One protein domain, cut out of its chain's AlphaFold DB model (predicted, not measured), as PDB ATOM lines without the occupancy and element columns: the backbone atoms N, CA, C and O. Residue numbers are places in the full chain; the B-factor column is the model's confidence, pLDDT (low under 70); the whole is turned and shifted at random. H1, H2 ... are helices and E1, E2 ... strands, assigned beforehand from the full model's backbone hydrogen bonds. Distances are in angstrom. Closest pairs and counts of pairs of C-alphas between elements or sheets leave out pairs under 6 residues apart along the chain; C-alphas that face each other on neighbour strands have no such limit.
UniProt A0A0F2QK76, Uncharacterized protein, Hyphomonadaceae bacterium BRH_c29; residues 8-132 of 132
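What this domain is: This is residues 8 to 132 of the 132 residues of an uncharacterized protein of Hyphomonadaceae bacterium BRH_c29 (UniProt A0A0F2QK76). Picture a twisted three-stranded sheet, E3 to E5, with helices H1 and H2 covering one face as a second layer, and H3 beyond the end of H2, off the sheet. On the side away from the helices lie a small separate hairpin, E1 and E2, and the loop of residues 48 to 65. The 125 printed residues include five named strands followed by three named helices; the larger sheet, order E3, E4, E5, and the pair E1, E2 are antiparallel. The class is mixed, helices and strands; the whole is compact, with a radius of gyration of the C-alphas of 15.2 A and spans of 45 by 34 by 28 A.

Where its parts are: Find C-alpha 8 at (65.225, 95.200, -47.048), where E1, residues 8 to 11, begins; E2 is residues 15 to 19. Go on to C-alpha 25 at (63.897, 83.827, -57.672): from there E3 runs 27.1 A through residues 25 to 33, and E4, residues 39 to 47, covers 26.1 A. E5 is residues 66 to 72, 17.2 A. Next come H1, residues 74 to 88, 20.0 A; H2, residues 98 to 109, 16.9 A; and H3, residues 119 to 130, 16.4 A, ending at C-alpha 130 (60.883, 68.509, -57.956).

How they stand to each other: Start with the meander E3 E4 E5, each strand the antiparallel neighbour of the one before. In the hairpin E3 and E4, look at N 30 and O 42, 2.8 A apart; in the hairpin E4 and E5, at N 43 and O 71, 2.9 A. H1 and H2 are on the same face, at heights over the sheet of 9.2 A and 8.4 A. The closest C-alphas of H1 and E4 are those of Lys 74 and Trp 41, 5.6 A; of H2 and E5, Arg 102 and Leu 68, 4.9 A. The helical hairpin H1 and H2 only just touches, with 3 pairs of C-alphas within 8 A, closest Arg 76 and Met 108 at 7.1 A; the tilt is a shallow 30 degrees, opposite ways. H3 touches H2 about perpendicular, at 85 degrees, with Asp 126 and Ala 99 closest, their C-alphas 5.5 A apart. The hairpin E1 and E2 has N 9 and O 17 at 2.8 A; E2 is apart from E3. Every O i to N i+4 pair is within hydrogen-bond range in H2 and H3, and 10 of 11 in H1.

The domain as a whole: The two C-alphas farthest apart are those of Gly 35 and Leu 131, 47.4 A. The printed part has no cut, and the link from E4 to E5, 18 residues, is long. Look for pLDDT under 70 at residues 32 to 39 and residue 132.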
ATOM      1  N   SER A   8      64.035  94.515 -46.545       92.94
ATOM      2  CA  SER A   8      65.225  95.200 -47.048       92.94
ATOM      3  C   SER A   8      65.744  96.175 -45.998       92.94
ATOM      4  O   SER A   8      64.990  96.992 -45.476       92.94
ATOM      5  N   ARG A   9      67.042  96.107 -45.703       93.50
ATOM      6  CA  ARG A   9      67.712  96.980 -44.735       93.50
ATOM      7  C   ARG A   9      68.999  97.539 -45.324       93.50
ATOM      8  O   ARG A   9      69.890  96.782 -45.700       93.50
ATOM      9  N   GLY A  10      69.123  98.864 -45.357       92.00
ATOM     10  CA  GLY A  10      70.381  99.528 -45.705       92.00
ATOM     11  C   GLY A  10      71.488  99.192 -44.702       92.00
ATOM     12  O   GLY A  10      71.245  99.105 -43.497       92.00
ATOM     13  N   LEU A  11      72.705  98.998 -45.200       87.56
ATOM     14  CA  LEU A  11      73.906  98.775 -44.400       87.56
ATOM     15  C   LEU A  11      74.853  99.979 -44.531       87.56
ATOM     16  O   LEU A  11      74.869 100.638 -45.577       87.56
ATOM     17  N   PRO A  12      75.689 100.257 -43.514       83.88
ATOM     18  CA  PRO A  12      76.773 101.225 -43.647       83.88
ATOM     19  C   PRO A  12      77.670 100.881 -44.852       83.88
ATOM     20  O   PRO A  12      77.853  99.707 -45.172       83.88
ATOM     21  N   TYR A  13      78.231 101.899 -45.515       75.38
ATOM     22  CA  TYR A  13      79.122 101.770 -46.687       75.38
ATOM     23  C   TYR A  13      78.453 101.305 -47.998       75.38
ATOM     24  O   TYR A  13      79.006 100.493 -48.739       75.38
ATOM     25  N   ARG A  14      77.278 101.875 -48.319       74.06
ATOM     26  CA  ARG A  14      76.519 101.645 -49.574       74.06
ATOM     27  C   ARG A  14      76.117 100.179 -49.814       74.06
ATOM     28  O   ARG A  14      75.928  99.765 -50.957       74.06
ATOM     29  N   GLY A  15      75.984  99.392 -48.748       81.00
ATOM     30  CA  GLY A  15      75.438  98.039 -48.814       81.00
ATOM     31  C   GLY A  15      73.937  98.013 -48.527       81.00
ATOM     32  O   GLY A  15      73.391  98.930 -47.920       81.00
ATOM     33  N   ALA A  16      73.273  96.928 -48.909       88.81
ATOM     34  CA  ALA A  16      71.927  96.604 -48.454       88.81
ATOM     35  C   ALA A  16      71.830  95.099 -48.191       88.81
ATOM     36  O   ALA A  16      72.506  94.296 -48.839       88.81
ATOM     37  N   MET A  17      71.010  94.730 -47.215       91.75
ATOM     38  CA  MET A  17      70.617  93.361 -46.923       91.75
ATOM     39  C   MET A  17      69.182  93.164 -47.401       91.75
ATOM     40  O   MET A  17      68.312  93.965 -47.068       91.75
ATOM     41  N   HIS A  18      68.945  92.094 -48.153       94.38
ATOM     42  CA  HIS A  18      67.630  91.721 -48.668       94.38
ATOM     43  C   HIS A  18      67.328  90.288 -48.244       94.38
ATOM     44  O   HIS A  18      68.202  89.426 -48.356       94.38
ATOM     45  N   LEU A  19      66.121  90.052 -47.739       94.50
ATOM     46  CA  LEU A  19      65.652  88.732 -47.336       94.50
ATOM     47  C   LEU A  19      64.546  88.294 -48.290       94.50
ATOM     48  O   LEU A  19      63.659  89.081 -48.624       94.50
ATOM     49  N   PHE A  20      64.627  87.038 -48.704       94.69
ATOM     50  CA  PHE A  20      63.719  86.398 -49.645       94.69
ATOM     51  C   PHE A  20      63.090  85.184 -48.984       94.69
ATOM     52  O   PHE A  20      63.759  84.483 -48.222       94.69
ATOM     53  N   GLU A  21      61.822  84.953 -49.287       95.00
ATOM     54  CA  GLU A  21      61.140  83.717 -48.931       95.00
ATOM     55  C   GLU A  21      61.736  82.545 -49.726       95.00
ATOM     56  O   GLU A  21      62.148  82.739 -50.877       95.00
ATOM     57  N   PRO A  22      61.783  81.327 -49.160       94.50
ATOM     58  CA  PRO A  22      62.152  80.135 -49.915       94.50
ATOM     59  C   PRO A  22      61.312  79.984 -51.195       94.50
ATOM     60  O   PRO A  22      60.118  80.276 -51.198       94.50
ATOM     61  N   GLY A  23      61.937  79.543 -52.283       94.00
ATOM     62  CA  GLY A  23      61.343  79.437 -53.618       94.00
ATOM     63  C   GLY A  23      61.364  80.735 -54.431       94.00
ATOM     64  O   GLY A  23      61.114  80.711 -55.633       94.00
ATOM     65  N   GLN A  24      61.689  81.888 -53.832       95.50
ATOM     66  CA  GLN A  24      61.752  83.133 -54.600       95.50
ATOM     67  C   GLN A  24      63.010  83.211 -55.460       95.50
ATOM     68  O   GLN A  24      64.138  83.110 -54.963       95.50
ATOM     69  N   VAL A  25      62.813  83.504 -56.746       96.88
ATOM     70  CA  VAL A  25      63.897  83.827 -57.672       96.88
ATOM     71  C   VAL A  25      64.339  85.277 -57.479       96.88
ATOM     72  O   VAL A  25      63.537  86.213 -57.407       96.88
ATOM     73  N   PHE A  26      65.650  85.473 -57.415       96.06
ATOM     74  CA  PHE A  26      66.284  86.778 -57.314       96.06
ATOM     75  C   PHE A  26      67.593  86.802 -58.099       96.06
ATOM     76  O   PHE A  26      68.197  85.772 -58.406       96.06
ATOM     77  N   GLY A  27      68.083  87.998 -58.408       94.00
ATOM     78  CA  GLY A  27      69.331  88.129 -59.144       94.00
ATOM     79  C   GLY A  27      70.056  89.426 -58.877       94.00
ATOM     80  O   GLY A  27      69.474  90.463 -58.557       94.00
ATOM     81  N   PHE A  28      71.374  89.385 -58.997       89.62
ATOM     82  CA  PHE A  28      72.213  90.538 -58.718       89.62
ATOM     83  C   PHE A  28      73.404  90.611 -59.667       89.62
ATOM     84  O   PHE A  28      73.929  89.610 -60.158       89.62
ATOM     85  N   VAL A  29      73.840  91.846 -59.896       87.88
ATOM     86  CA  VAL A  29      75.003  92.180 -60.712       87.88
ATOM     87  C   VAL A  29      76.080  92.677 -59.767       87.88
ATOM     88  O   VAL A  29      75.822  93.524 -58.911       87.88
ATOM     89  N   ARG A  30      77.293  92.146 -59.904       82.50
ATOM     90  CA  ARG A  30      78.475  92.658 -59.214       82.50
ATOM     91  C   ARG A  30      79.497  93.133 -60.219       82.50
ATOM     92  O   ARG A  30      79.898  92.396 -61.117       82.50
ATOM     93  N   TRP A  31      79.940  94.355 -59.983       79.75
ATOM     94  CA  TRP A  31      81.071  94.976 -60.636       79.75
ATOM     95  C   TRP A  31      82.136  95.210 -59.567       79.75
ATOM     96  O   TRP A  31      81.870  95.835 -58.540       79.75
ATOM     97  N   ARG A  32      83.333  94.667 -59.780       67.88
ATOM     98  CA  ARG A  32      84.537  95.088 -59.059       67.88
ATOM     99  C   ARG A  32      85.570  95.502 -60.090       67.88
ATOM    100  O   ARG A  32      85.897  94.703 -60.969       67.88
ATOM    101  N   GLY A  33      86.051  96.736 -60.001       63.75
ATOM    102  CA  GLY A  33      87.373  97.073 -60.514       63.75
ATOM    103  C   GLY A  33      88.373  96.717 -59.425       63.75
ATOM    104  O   GLY A  33      88.211  97.180 -58.296       63.75
ATOM    105  N   ASP A  34      89.346  95.857 -59.710       58.81
ATOM    106  CA  ASP A  34      90.568  95.889 -58.913       58.81
ATOM    107  C   ASP A  34      91.467  97.014 -59.445       58.81
ATOM    108  O   ASP A  34      91.395  97.394 -60.614       58.81
ATOM    109  N   GLY A  35      92.286  97.607 -58.574       56.12
ATOM    110  CA  GLY A  35      93.196  98.704 -58.934       56.12
ATOM    111  C   GLY A  35      94.263  98.333 -59.976       56.12
ATOM    112  O   GLY A  35      95.097  99.169 -60.298       56.12
ATOM    113  N   PHE A  36      94.229  97.104 -60.501       62.16
ATOM    114  CA  PHE A  36      95.125  96.556 -61.516       62.16
ATOM    115  C   PHE A  36      94.456  96.431 -62.897       62.16
ATOM    116  O   PHE A  36      95.046  95.881 -63.822       62.16
ATOM    117  N   GLY A  37      93.231  96.950 -63.061       53.34
ATOM    118  CA  GLY A  37      92.538  97.015 -64.352       53.34
ATOM    119  C   GLY A  37      91.732  95.765 -64.722       53.34
ATOM    120  O   GLY A  37      91.130  95.729 -65.798       53.34
ATOM    121  N   THR A  38      91.639  94.757 -63.847       56.16
ATOM    122  CA  THR A  38      90.791  93.586 -64.098       56.16
ATOM    123  C   THR A  38      89.363  93.886 -63.676       56.16
ATOM    124  O   THR A  38      88.979  93.902 -62.502       56.16
ATOM    125  N   GLN A  39      88.524  94.110 -64.682       65.12
ATOM    126  CA  GLN A  39      87.111  94.348 -64.473       65.12
ATOM    127  C   GLN A  39      86.357  93.031 -64.268       65.12
ATOM    128  O   GLN A  39      86.001  92.339 -65.226       65.12
ATOM    129  N   THR A  40      86.043  92.703 -63.017       72.69
ATOM    130  CA  THR A  40      85.202  91.543 -62.723       72.69
ATOM    131  C   THR A  40      83.730  91.906 -62.904       72.69
ATOM    132  O   THR A  40      83.126  92.547 -62.042       72.69
ATOM    133  N   TRP A  41      83.155  91.473 -64.027       86.88
ATOM    134  CA  TRP A  41      81.711  91.450 -64.260       86.88
ATOM    135  C   TRP A  41      81.148  90.101 -63.826       86.88
ATOM    136  O   TRP A  41      81.581  89.058 -64.325       86.88
ATOM    137  N   ARG A  42      80.172  90.119 -62.919       90.50
ATOM    138  CA  ARG A  42      79.443  88.922 -62.503       90.50
ATOM    139  C   ARG A  42      77.946  89.189 -62.489       90.50
ATOM    140  O   ARG A  42      77.505  90.173 -61.901       90.50
ATOM    141  N   VAL A  43      77.181  88.276 -63.072       94.56
ATOM    142  CA  VAL A  43      75.720  88.224 -62.956       94.56
ATOM    143  C   VAL A  43      75.350  86.874 -62.366       94.56
ATOM    144  O   VAL A  43      75.875  85.844 -62.796       94.56
ATOM    145  N   VAL A  44      74.490  86.890 -61.355       95.94
ATOM    146  CA  VAL A  44      73.959  85.683 -60.723       95.94
ATOM    147  C   VAL A  44      72.445  85.780 -60.697       95.94
ATOM    148  O   VAL A  44      71.911  86.815 -60.299       95.94
ATOM    149  N   VAL A  45      71.788  84.683 -61.067       97.25
ATOM    150  CA  VAL A  45      70.380  84.421 -60.762       97.25
ATOM    151  C   VAL A  45      70.327  83.184 -59.879       97.25
ATOM    152  O   VAL A  45      71.014  82.189 -60.138       97.25
ATOM    153  N   ALA A  46      69.560  83.273 -58.806       97.25
ATOM    154  CA  ALA A  46      69.450  82.234 -57.806       97.25
ATOM    155  C   ALA A  46      68.019  82.153 -57.279       97.25
ATOM    156  O   ALA A  46      67.249  83.103 -57.383       97.25
ATOM    157  N   GLU A  47      67.693  81.014 -56.693       97.06
ATOM    158  CA  GLU A  47      66.444  80.782 -55.981       97.06
ATOM    159  C   GLU A  47      66.758  80.604 -54.496       97.06
ATOM    160  O   GLU A  47      67.682  79.870 -54.118       97.06
ATOM    161  N   ALA A  48      66.040  81.333 -53.647       96.62
ATOM    162  CA  ALA A  48      66.189  81.225 -52.205       96.62
ATOM    163  C   ALA A  48      65.767  79.820 -51.765       96.62
ATOM    164  O   ALA A  48      64.681  79.367 -52.097       96.62
ATOM    165  N   GLY A  49      66.630  79.118 -51.039       94.00
ATOM    166  CA  GLY A  49      66.321  77.776 -50.549       94.00
ATOM    167  C   GLY A  49      66.093  77.748 -49.045       94.00
ATOM    168  O   GLY A  49      66.401  78.707 -48.328       94.00
ATOM    169  N   GLN A  50      65.575  76.630 -48.552       91.06
ATOM    170  CA  GLN A  50      65.389  76.413 -47.122       91.06
ATOM    171  C   GLN A  50      66.716  76.048 -46.431       91.06
ATOM    172  O   GLN A  50      67.576  75.405 -47.037       91.06
ATOM    173  N   PRO A  51      66.900  76.364 -45.133       78.56
ATOM    174  CA  PRO A  51      68.151  76.092 -44.410       78.56
ATOM    175  C   PRO A  51      68.624  74.626 -44.403       78.56
ATOM    176  O   PRO A  51      69.798  74.377 -44.141       78.56
ATOM    177  N   ARG A  52      67.729  73.662 -44.653       85.44
ATOM    178  CA  ARG A  52      68.032  72.218 -44.673       85.44
ATOM    179  C   ARG A  52      68.367  71.677 -46.065       85.44
ATOM    180  O   ARG A  52      68.759  70.520 -46.188       85.44
ATOM    181  N   GLU A  53      68.210  72.487 -47.103       90.06
ATOM    182  CA  GLU A  53      68.485  72.087 -48.479       90.06
ATOM    183  C   GLU A  53      69.982  72.171 -48.802       90.06
ATOM    184  O   GLU A  53      70.774  72.838 -48.130       90.06
ATOM    185  N   LYS A  54      70.392  71.495 -49.877       91.50
ATOM    186  CA  LYS A  54      71.764  71.570 -50.388       91.50
ATOM    187  C   LYS A  54      71.965  72.887 -51.143       91.50
ATOM    188  O   LYS A  54      71.764  72.954 -52.350       91.50
ATOM    189  N   LEU A  55      72.376  73.931 -50.426       95.06
ATOM    190  CA  LEU A  55      72.559  75.271 -50.988       95.06
ATOM    191  C   LEU A  55      73.981  75.507 -51.504       95.06
ATOM    192  O   LEU A  55      74.974  75.143 -50.870       95.06
ATOM    193  N   THR A  56      74.089  76.210 -52.631       95.31
ATOM    194  CA  THR A  56      75.377  76.686 -53.143       95.31
ATOM    195  C   THR A  56      75.822  77.911 -52.355       95.31
ATOM    196  O   THR A  56      75.088  78.895 -52.227       95.31
ATOM    197  N   ARG A  57      77.063  77.891 -51.854       93.88
ATOM    198  CA  ARG A  57      77.672  79.083 -51.255       93.88
ATOM    199  C   ARG A  57      78.037  80.081 -52.344       93.88
ATOM    200  O   ARG A  57      78.934  79.843 -53.149       93.88
ATOM    201  N   ILE A  58      77.374  81.230 -52.322       90.69
ATOM    202  CA  ILE A  58      77.609  82.327 -53.256       90.69
ATOM    203  C   ILE A  58      78.058  83.545 -52.440       90.69
ATOM    204  O   ILE A  58      77.371  83.919 -51.487       90.69
ATOM    205  N   PRO A  59      79.190  84.197 -52.770       87.62
ATOM    206  CA  PRO A  59      79.671  85.341 -52.004       87.62
ATOM    207  C   PRO A  59      78.602  86.427 -51.850       87.62
ATOM    208  O   PRO A  59      78.152  86.997 -52.841       87.62
ATOM    209  N   GLY A  60      78.257  86.774 -50.609       86.38
ATOM    210  CA  GLY A  60      77.233  87.773 -50.291       86.38
ATOM    211  C   GLY A  60      75.798  87.261 -50.208       86.38
ATOM    212  O   GLY A  60      74.912  88.074 -49.982       86.38
ATOM    213  N   ILE A  61      75.582  85.955 -50.353       90.88
ATOM    214  CA  ILE A  61      74.318  85.289 -50.036       90.88
ATOM    215  C   ILE A  61      74.549  84.425 -48.796       90.88
ATOM    216  O   ILE A  61      75.530  83.682 -48.727       90.88
ATOM    217  N   LYS A  62      73.655  84.529 -47.812       91.75
ATOM    218  CA  LYS A  62      73.648  83.689 -46.610       91.75
ATOM    219  C   LYS A  62      72.252  83.081 -46.426       91.75
ATOM    220  O   LYS A  62      71.291  83.822 -46.607       91.75
ATOM    221  N   PRO A  63      72.136  81.794 -46.046       92.38
ATOM    222  CA  PRO A  63      73.214  80.799 -45.882       92.38
ATOM    223  C   PRO A  63      73.816  80.300 -47.215       92.38
ATOM    224  O   PRO A  63      74.913  79.744 -47.240       92.38
ATOM    225  N   GLY A  64      73.119  80.543 -48.320       94.06
ATOM    226  CA  GLY A  64      73.430  80.116 -49.679       94.06
ATOM    227  C   GLY A  64      72.158  80.233 -50.519       94.06
ATOM    228  O   GLY A  64      71.177  80.806 -50.050       94.06
ATOM    229  N   ALA A  65      72.165  79.707 -51.739       96.19
ATOM    230  CA  ALA A  65      70.968  79.625 -52.578       96.19
ATOM    231  C   ALA A  65      71.092  78.487 -53.600       96.19
ATOM    232  O   ALA A  65      72.194  77.975 -53.836       96.19
ATOM    233  N   HIS A  66      69.987  78.118 -54.241       96.56
ATOM    234  CA  HIS A  66      70.023  77.288 -55.442       96.56
ATOM    235  C   HIS A  66      70.541  78.138 -56.594       96.56
ATOM    236  O   HIS A  66      69.896  79.095 -57.020       96.56
ATOM    237  N   LEU A  67      71.743  77.831 -57.078       96.38
ATOM    238  CA  LEU A  67      72.324  78.566 -58.192       96.38
ATOM    239  C   LEU A  67      71.611  78.176 -59.492       96.38
ATOM    240  O   LEU A  67      71.626  77.005 -59.873       96.38
ATOM    241  N   LEU A  68      71.022  79.156 -60.176       97.50
ATOM    242  CA  LEU A  68      70.313  78.935 -61.436       97.50
ATOM    243  C   LEU A  68      71.163  79.353 -62.636       97.50
ATOM    244  O   LEU A  68      71.330  78.589 -63.581       97.50
ATOM    245  N   LEU A  69      71.750  80.550 -62.562       97.44
ATOM    246  CA  LEU A  69      72.625  81.101 -63.590       97.44
ATOM    247  C   LEU A  69      73.816  81.803 -62.948       97.44
ATOM    248  O   LEU A  69      73.660  82.643 -62.063       97.44
ATOM    249  N   HIS A  70      75.015  81.511 -63.449       95.75
ATOM    250  CA  HIS A  70      76.229  82.248 -63.119       95.75
ATOM    251  C   HIS A  70      76.973  82.662 -64.388       95.75
ATOM    252  O   HIS A  70      77.499  81.832 -65.126       95.75
ATOM    253  N   ALA A  71      77.064  83.967 -64.619       94.88
ATOM    254  CA  ALA A  71      77.826  84.529 -65.720       94.88
ATOM    255  C   ALA A  71      79.009  85.332 -65.184       94.88
ATOM    256  O   ALA A  71      78.837  86.313 -64.459       94.88
ATOM    257  N   PHE A  72      80.216  84.922 -65.569       91.31
ATOM    258  CA  PHE A  72      81.465  85.585 -65.214       91.31
ATOM    259  C   PHE A  72      82.174  86.115 -66.461       91.31
ATOM    260  O   PHE A  72      82.195  85.458 -67.504       91.31
ATOM    261  N   GLY A  73      82.776  87.296 -66.334       89.62
ATOM    262  CA  GLY A  73      83.471  87.974 -67.419       89.62
ATOM    263  C   GLY A  73      82.523  88.776 -68.312       89.62
ATOM    264  O   GLY A  73      81.319  88.527 -68.380       89.62
ATOM    265  N   LYS A  74      83.081  89.767 -69.011       88.50
ATOM    266  CA  LYS A  74      82.321  90.786 -69.756       88.50
ATOM    267  C   LYS A  74      81.331  90.183 -70.760       88.50
ATOM    268  O   LYS A  74      80.172  90.586 -70.782       88.50
ATOM    269  N   THR A  75      81.763  89.219 -71.573       91.12
ATOM    270  CA  THR A  75      80.933  88.638 -72.643       91.12
ATOM    271  C   THR A  75      79.735  87.876 -72.087       91.12
ATOM    272  O   THR A  75      78.600  88.161 -72.467       91.12
ATOM    273  N   ARG A  76      79.957  86.947 -71.148       93.12
ATOM    274  CA  ARG A  76      78.862  86.178 -70.539       93.12
ATOM    275  C   ARG A  76      77.959  87.074 -69.697       93.12
ATOM    276  O   ARG A  76      76.746  86.948 -69.798       93.12
ATOM    277  N   ALA A  77      78.516  88.019 -68.939       93.31
ATOM    278  CA  ALA A  77      77.721  88.968 -68.162       93.31
ATOM    279  C   ALA A  77      76.782  89.793 -69.055       93.31
ATOM    280  O   ALA A  77      75.602  89.893 -68.750       93.31
ATOM    281  N   LYS A  78      77.261  90.307 -70.197       92.75
ATOM    282  CA  LYS A  78      76.406  91.015 -71.167       92.75
ATOM    283  C   LYS A  78      75.289  90.134 -71.726       92.75
ATOM    284  O   LYS A  78      74.178  90.616 -71.902       92.75
ATOM    285  N   ARG A  79      75.572  88.859 -72.013       95.50
ATOM    286  CA  ARG A  79      74.551  87.910 -72.486       95.50
ATOM    287  C   ARG A  79      73.487  87.636 -71.421       95.50
ATOM    288  O   ARG A  79      72.308  87.673 -71.744       95.50
ATOM    289  N   ALA A  80      73.897  87.433 -70.170       95.81
ATOM    290  CA  ALA A  80      72.970  87.257 -69.055       95.81
ATOM    291  C   ALA A  80      72.124  88.513 -68.803       95.81
ATOM    292  O   ALA A  80      70.924  88.395 -68.595       95.81
ATOM    293  N   LEU A  81      72.729  89.707 -68.864       94.12
ATOM    294  CA  LEU A  81      71.995  90.970 -68.740       94.12
ATOM    295  C   LEU A  81      70.927  91.096 -69.822       94.12
ATOM    296  O   LEU A  81      69.785  91.334 -69.479       94.12
ATOM    297  N   ARG A  82      71.246  90.798 -71.088       94.62
ATOM    298  CA  ARG A  82      70.242  90.808 -72.165       94.62
ATOM    299  C   ARG A  82      69.065  89.869 -71.889       94.62
ATOM    300  O   ARG A  82      67.935  90.253 -72.136       94.62
ATOM    301  N   ALA A  83      69.319  88.663 -71.378       95.38
ATOM    302  CA  ALA A  83      68.244  87.738 -71.006       95.38
ATOM    303  C   ALA A  83      67.394  88.248 -69.830       95.38
ATOM    304  O   ALA A  83      66.202  87.976 -69.786       95.38
ATOM    305  N   ILE A  84      67.990  88.988 -68.891       94.75
ATOM    306  CA  ILE A  84      67.269  89.640 -67.789       94.75
ATOM    307  C   ILE A  84      66.453  90.830 -68.307       94.75
ATOM    308  O   ILE A  84      65.293  90.985 -67.932       94.75
ATOM    309  N   ASP A  85      67.035  91.642 -69.189       93.31
ATOM    310  CA  ASP A  85      66.425  92.863 -69.717       93.31
ATOM    311  C   ASP A  85      65.103  92.566 -70.443       93.31
ATOM    312  O   ASP A  85      64.163  93.343 -70.314       93.31
ATOM    313  N   VAL A  86      64.976  91.398 -71.095       93.75
ATOM    314  CA  VAL A  86      63.728  90.929 -71.739       93.75
ATOM    315  C   VAL A  86      62.523  90.935 -70.788       93.75
ATOM    316  O   VAL A  86      61.407  91.197 -71.225       93.75
ATOM    317  N   PHE A  87      62.727  90.673 -69.494       93.12
ATOM    318  CA  PHE A  87      61.646  90.603 -68.499       93.12
ATOM    319  C   PHE A  87      61.633  91.794 -67.539       93.12
ATOM    320  O   PHE A  87      60.765  91.870 -66.663       93.12
ATOM    321  N   SER A  88      62.609  92.698 -67.652       87.69
ATOM    322  CA  SER A  88      62.804  93.764 -66.672       87.69
ATOM    323  C   SER A  88      61.656  94.773 -66.699       87.69
ATOM    324  O   SER A  88      61.150  95.129 -65.637       87.69
ATOM    325  N   ASP A  89      61.192  95.173 -67.885       88.38
ATOM    326  CA  ASP A  89      60.130  96.180 -68.037       88.38
ATOM    327  C   ASP A  89      58.776  95.688 -67.507       88.38
ATOM    328  O   ASP A  89      58.004  96.447 -66.919       88.38
ATOM    329  N   ALA A  90      58.515  94.386 -67.634       86.06
ATOM    330  CA  ALA A  90      57.310  93.750 -67.115       86.06
ATOM    331  C   ALA A  90      57.365  93.492 -65.597       86.06
ATOM    332  O   ALA A  90      56.351  93.140 -65.007       86.06
ATOM    333  N   HIS A  91      58.522  93.667 -64.945       84.94
ATOM    334  CA  HIS A  91      58.727  93.413 -63.510       84.94
ATOM    335  C   HIS A  91      58.453  91.958 -63.055       84.94
ATOM    336  O   HIS A  91      58.412  91.671 -61.856       84.94
ATOM    337  N   VAL A  92      58.381  91.010 -63.995       90.88
ATOM    338  CA  VAL A  92      58.053  89.587 -63.761       90.88
ATOM    339  C   VAL A  92      59.276  88.692 -63.552       90.88
ATOM    340  O   VAL A  92      59.145  87.484 -63.420       90.88
ATOM    341  N   LEU A  93      60.490  89.250 -63.486       93.50
ATOM    342  CA  LEU A  93      61.738  88.476 -63.336       93.50
ATOM    343  C   LEU A  93      61.724  87.457 -62.183       93.50
ATOM    344  O   LEU A  93      62.404  86.436 -62.249       93.50
ATOM    345  N   HIS A  94      60.978  87.761 -61.120       92.81
ATOM    346  CA  HIS A  94      60.839  86.922 -59.933       92.81
ATOM    347  C   HIS A  94      59.785  85.808 -60.077       92.81
ATOM    348  O   HIS A  94      59.750  84.909 -59.246       92.81
ATOM    349  N   GLU A  95      58.953  85.876 -61.118       93.69
ATOM    350  CA  GLU A  95      57.920  84.897 -61.482       93.69
ATOM    351  C   GLU A  95      58.419  83.915 -62.554       93.69
ATOM    352  O   GLU A  95      57.791  82.892 -62.808       93.69
ATOM    353  N   ILE A  96      59.559  84.209 -63.189       96.75
ATOM    354  CA  ILE A  96      60.162  83.332 -64.191       96.75
ATOM    355  C   ILE A  96      60.657  82.045 -63.531       96.75
ATOM    356  O   ILE A  96      61.514  82.077 -62.642       96.75
ATOM    357  N   HIS A  97      60.156  80.921 -64.039       97.12
ATOM    358  CA  HIS A  97      60.464  79.572 -63.578       97.12
ATOM    359  C   HIS A  97      61.980  79.311 -63.451       97.12
ATOM    360  O   HIS A  97      62.734  79.559 -64.405       97.12
ATOM    361  N   PRO A  98      62.462  78.786 -62.304       97.19
ATOM    362  CA  PRO A  98      63.858  78.404 -62.107       97.19
ATOM    363  C   PRO A  98      64.469  77.565 -63.240       97.19
ATOM    364  O   PRO A  98      65.651  77.741 -63.562       97.19
ATOM    365  N   ALA A  99      63.696  76.673 -63.868       97.50
ATOM    366  CA  ALA A  99      64.136  75.874 -65.012       97.50
ATOM    367  C   ALA A  99      64.630  76.728 -66.190       97.50
ATOM    368  O   ALA A  99      65.659  76.390 -66.783       97.50
ATOM    369  N   TYR A 100      63.979  77.856 -66.486       98.06
ATOM    370  CA  TYR A 100      64.390  78.745 -67.576       98.06
ATOM    371  C   TYR A 100      65.788  79.315 -67.341       98.06
ATOM    372  O   TYR A 100      66.652  79.245 -68.209       98.06
ATOM    373  N   TRP A 101      66.070  79.808 -66.135       97.94
ATOM    374  CA  TRP A 101      67.387  80.366 -65.817       97.94
ATOM    375  C   TRP A 101      68.510  79.330 -65.932       97.94
ATOM    376  O   TRP A 101      69.607  79.654 -66.397       97.94
ATOM    377  N   ARG A 102      68.230  78.075 -65.562       97.75
ATOM    378  CA  ARG A 102      69.165  76.954 -65.746       97.75
ATOM    379  C   ARG A 102      69.362  76.623 -67.228       97.75
ATOM    380  O   ARG A 102      70.497  76.375 -67.636       97.75
ATOM    381  N   HIS A 103      68.295  76.671 -68.031       97.75
ATOM    382  CA  HIS A 103      68.354  76.502 -69.488       97.75
ATOM    383  C   HIS A 103      69.223  77.577 -70.141       97.75
ATOM    384  O   HIS A 103      70.199  77.258 -70.819       97.75
ATOM    385  N   VAL A 104      68.977  78.850 -69.819       98.00
ATOM    386  CA  VAL A 104      69.798  79.983 -70.274       98.00
ATOM    387  C   VAL A 104      71.270  79.776 -69.901       98.00
ATOM    388  O   VAL A 104      72.164  79.989 -70.723       98.00
ATOM    389  N   HIS A 105      71.554  79.330 -68.672       97.75
ATOM    390  CA  HIS A 105      72.920  79.037 -68.241       97.75
ATOM    391  C   HIS A 105      73.573  77.930 -69.083       97.75
ATOM    392  O   HIS A 105      74.718  78.095 -69.513       97.75
ATOM    393  N   ALA A 106      72.858  76.835 -69.355       97.12
ATOM    394  CA  ALA A 106      73.346  75.744 -70.194       97.12
ATOM    395  C   ALA A 106      73.636  76.216 -71.630       97.12
ATOM    396  O   ALA A 106      74.718  75.957 -72.158       97.12
ATOM    397  N   GLN A 107      72.740  77.001 -72.230       97.31
ATOM    398  CA  GLN A 107      72.939  77.574 -73.565       97.31
ATOM    399  C   GLN A 107      74.150  78.503 -73.615       97.31
ATOM    400  O   GLN A 107      74.972  78.433 -74.529       97.31
ATOM    401  N   MET A 108      74.320  79.351 -72.600       96.50
ATOM    402  CA  MET A 108      75.487  80.221 -72.497       96.50
ATOM    403  C   MET A 108      76.795  79.442 -72.324       96.50
ATOM    404  O   MET A 108      77.813  79.850 -72.889       96.50
ATOM    405  N   ALA A 109      76.787  78.348 -71.557       94.50
ATOM    406  CA  ALA A 109      77.948  77.481 -71.373       94.50
ATOM    407  C   ALA A 109      78.353  76.793 -72.685       94.50
ATOM    408  O   ALA A 109      79.543  76.742 -72.994       94.50
ATOM    409  N   SER A 110      77.367  76.379 -73.484       96.50
ATOM    410  CA  SER A 110      77.540  75.752 -74.802       96.50
ATOM    411  C   SER A 110      77.649  76.751 -75.962       96.50
ATOM    412  O   SER A 110      77.676  76.355 -77.121       96.50
ATOM    413  N   ASN A 111      77.702  78.056 -75.672       95.12
ATOM    414  CA  ASN A 111      77.723  79.138 -76.660       95.12
ATOM    415  C   ASN A 111      76.560  79.124 -77.683       95.12
ATOM    416  O   ASN A 111      76.690  79.660 -78.780       95.12
ATOM    417  N   LEU A 112      75.412  78.566 -77.308       96.88
ATOM    418  CA  LEU A 112      74.192  78.558 -78.114       96.88
ATOM    419  C   LEU A 112      73.419  79.879 -77.971       96.88
ATOM    420  O   LEU A 112      73.613  80.578 -76.969       96.88
ATOM    421  N   PRO A 113      72.551  80.243 -78.933       95.75
ATOM    422  CA  PRO A 113      71.550  81.296 -78.751       95.75
ATOM    423  C   PRO A 113      70.673  81.037 -77.519       95.75
ATOM    424  O   PRO A 113      70.572  79.904 -77.062       95.75
ATOM    425  N   ILE A 114      70.095  82.102 -76.960       96.31
ATOM    426  CA  ILE A 114      69.163  81.989 -75.831       96.31
ATOM    427  C   ILE A 114      67.753  81.871 -76.397       96.31
ATOM    428  O   ILE A 114      67.354  82.734 -77.181       96.31
ATOM    429  N   ASP A 115      67.031  80.826 -76.001       96.50
ATOM    430  CA  ASP A 115      65.647  80.622 -76.435       96.50
ATOM    431  C   ASP A 115      64.692  81.571 -75.708       96.50
ATOM    432  O   ASP A 115      64.984  82.071 -74.618       96.50
ATOM    433  N   ALA A 116      63.527  81.803 -76.311       95.62
ATOM    434  CA  ALA A 116      62.450  82.542 -75.665       95.62
ATOM    435  C   ALA A 116      61.892  81.769 -74.457       95.62
ATOM    436  O   ALA A 116      61.961  80.540 -74.387       95.62
ATOM    437  N   TYR A 117      61.320  82.504 -73.507       96.38
ATOM    438  CA  TYR A 117      60.640  81.907 -72.365       96.38
ATOM    439  C   TYR A 117      59.247  81.415 -72.758       96.38
ATOM    440  O   TYR A 117      58.433  82.193 -73.253       96.38
ATOM    441  N   ASP A 118      58.990  80.138 -72.487       96.81
ATOM    442  CA  ASP A 118      57.682  79.502 -72.597       96.81
ATOM    443  C   ASP A 118      57.244  79.030 -71.194       96.81
ATOM    444  O   ASP A 118      57.858  78.112 -70.633       96.81
ATOM    445  N   PRO A 119      56.231  79.669 -70.583       95.88
ATOM    446  CA  PRO A 119      55.852  79.383 -69.206       95.88
ATOM    447  C   PRO A 119      55.387  77.938 -68.999       95.88
ATOM    448  O   PRO A 119      55.703  77.372 -67.955       95.88
ATOM    449  N   ASP A 120      54.712  77.324 -69.972       97.19
ATOM    450  CA  ASP A 120      54.157  75.972 -69.832       97.19
ATOM    451  C   ASP A 120      55.266  74.915 -69.901       97.19
ATOM    452  O   ASP A 120      55.305  73.965 -69.105       97.19
ATOM    453  N   VAL A 121      56.229  75.118 -70.806       97.06
ATOM    454  CA  VAL A 121      57.423  74.269 -70.912       97.06
ATOM    455  C   VAL A 121      58.240  74.340 -69.625       97.06
ATOM    456  O   VAL A 121      58.602  73.304 -69.059       97.06
ATOM    457  N   PHE A 122      58.532  75.547 -69.135       97.12
ATOM    458  CA  PHE A 122      59.402  75.701 -67.970       97.12
ATOM    459  C   PHE A 122      58.712  75.344 -66.648       97.12
ATOM    460  O   PHE A 122      59.386  74.796 -65.776       97.12
ATOM    461  N   ALA A 123      57.391  75.520 -66.531       95.75
ATOM    462  CA  ALA A 123      56.614  74.966 -65.421       95.75
ATOM    463  C   ALA A 123      56.722  73.434 -65.378       95.75
ATOM    464  O   ALA A 123      57.019  72.848 -64.335       95.75
ATOM    465  N   SER A 124      56.556  72.776 -66.529       95.75
ATOM    466  CA  SER A 124      56.663  71.316 -66.639       95.75
ATOM    467  C   SER A 124      58.063  70.809 -66.273       95.75
ATOM    468  O   SER A 124      58.206  69.791 -65.592       95.75
ATOM    469  N   LEU A 125      59.110  71.534 -66.682       94.25
ATOM    470  CA  LEU A 125      60.499  71.203 -66.354       94.25
ATOM    471  C   LEU A 125      60.824  71.382 -64.867       94.25
ATOM    472  O   LEU A 125      61.590  70.584 -64.320       94.25
ATOM    473  N   ASP A 126      60.260  72.391 -64.203       93.31
ATOM    474  CA  ASP A 126      60.419  72.539 -62.755       93.31
ATOM    475  C   ASP A 126      59.713  71.405 -62.002       93.31
ATOM    476  O   ASP A 126      60.328  70.789 -61.132       93.31
ATOM    477  N   LEU A 127      58.488  71.037 -62.398       92.81
ATOM    478  CA  LEU A 127      57.769  69.900 -61.808       92.81
ATOM    479  C   LEU A 127      58.544  68.585 -61.954       92.81
ATOM    480  O   LEU A 127      58.705  67.855 -60.977       92.81
ATOM    481  N   ALA A 128      59.070  68.299 -63.147       90.62
ATOM    482  CA  ALA A 128      59.860  67.093 -63.396       90.62
ATOM    483  C   ALA A 128      61.097  67.004 -62.486       90.62
ATOM    484  O   ALA A 128      61.515  65.915 -62.098       90.62
ATOM    485  N   ARG A 129      61.668  68.156 -62.119       83.94
ATOM    486  CA  ARG A 129      62.847  68.258 -61.258       83.94
ATOM    487  C   ARG A 129      62.512  68.203 -59.767       83.94
ATOM    488  O   ARG A 129      63.342  67.757 -58.985       83.94
ATOM    489  N   SER A 130      61.328  68.644 -59.351       81.06
ATOM    490  CA  SER A 130      60.883  68.509 -57.956       81.06
ATOM    491  C   SER A 130      60.615  67.055 -57.552       81.06
ATOM    492  O   SER A 130      60.585  66.752 -56.363       81.06
ATOM    493  N   LEU A 131      60.417  66.165 -58.529       78.25
ATOM    494  CA  LEU A 131      60.138  64.741 -58.324       78.25
ATOM    495  C   LEU A 131      61.398  63.853 -58.299       78.25
ATOM    496  O   LEU A 131      61.276  62.655 -58.041       78.25
ATOM    497  N   SER A 132      62.582  64.411 -58.582       62.44
ATOM    498  CA  SER A 132      63.871  63.699 -58.653       62.44
ATOM    499  C   SER A 132      64.733  63.914 -57.415       62.44
ATOM    500  O   SER A 132      65.330  62.929 -56.931       62.44
TER     501      SER A 132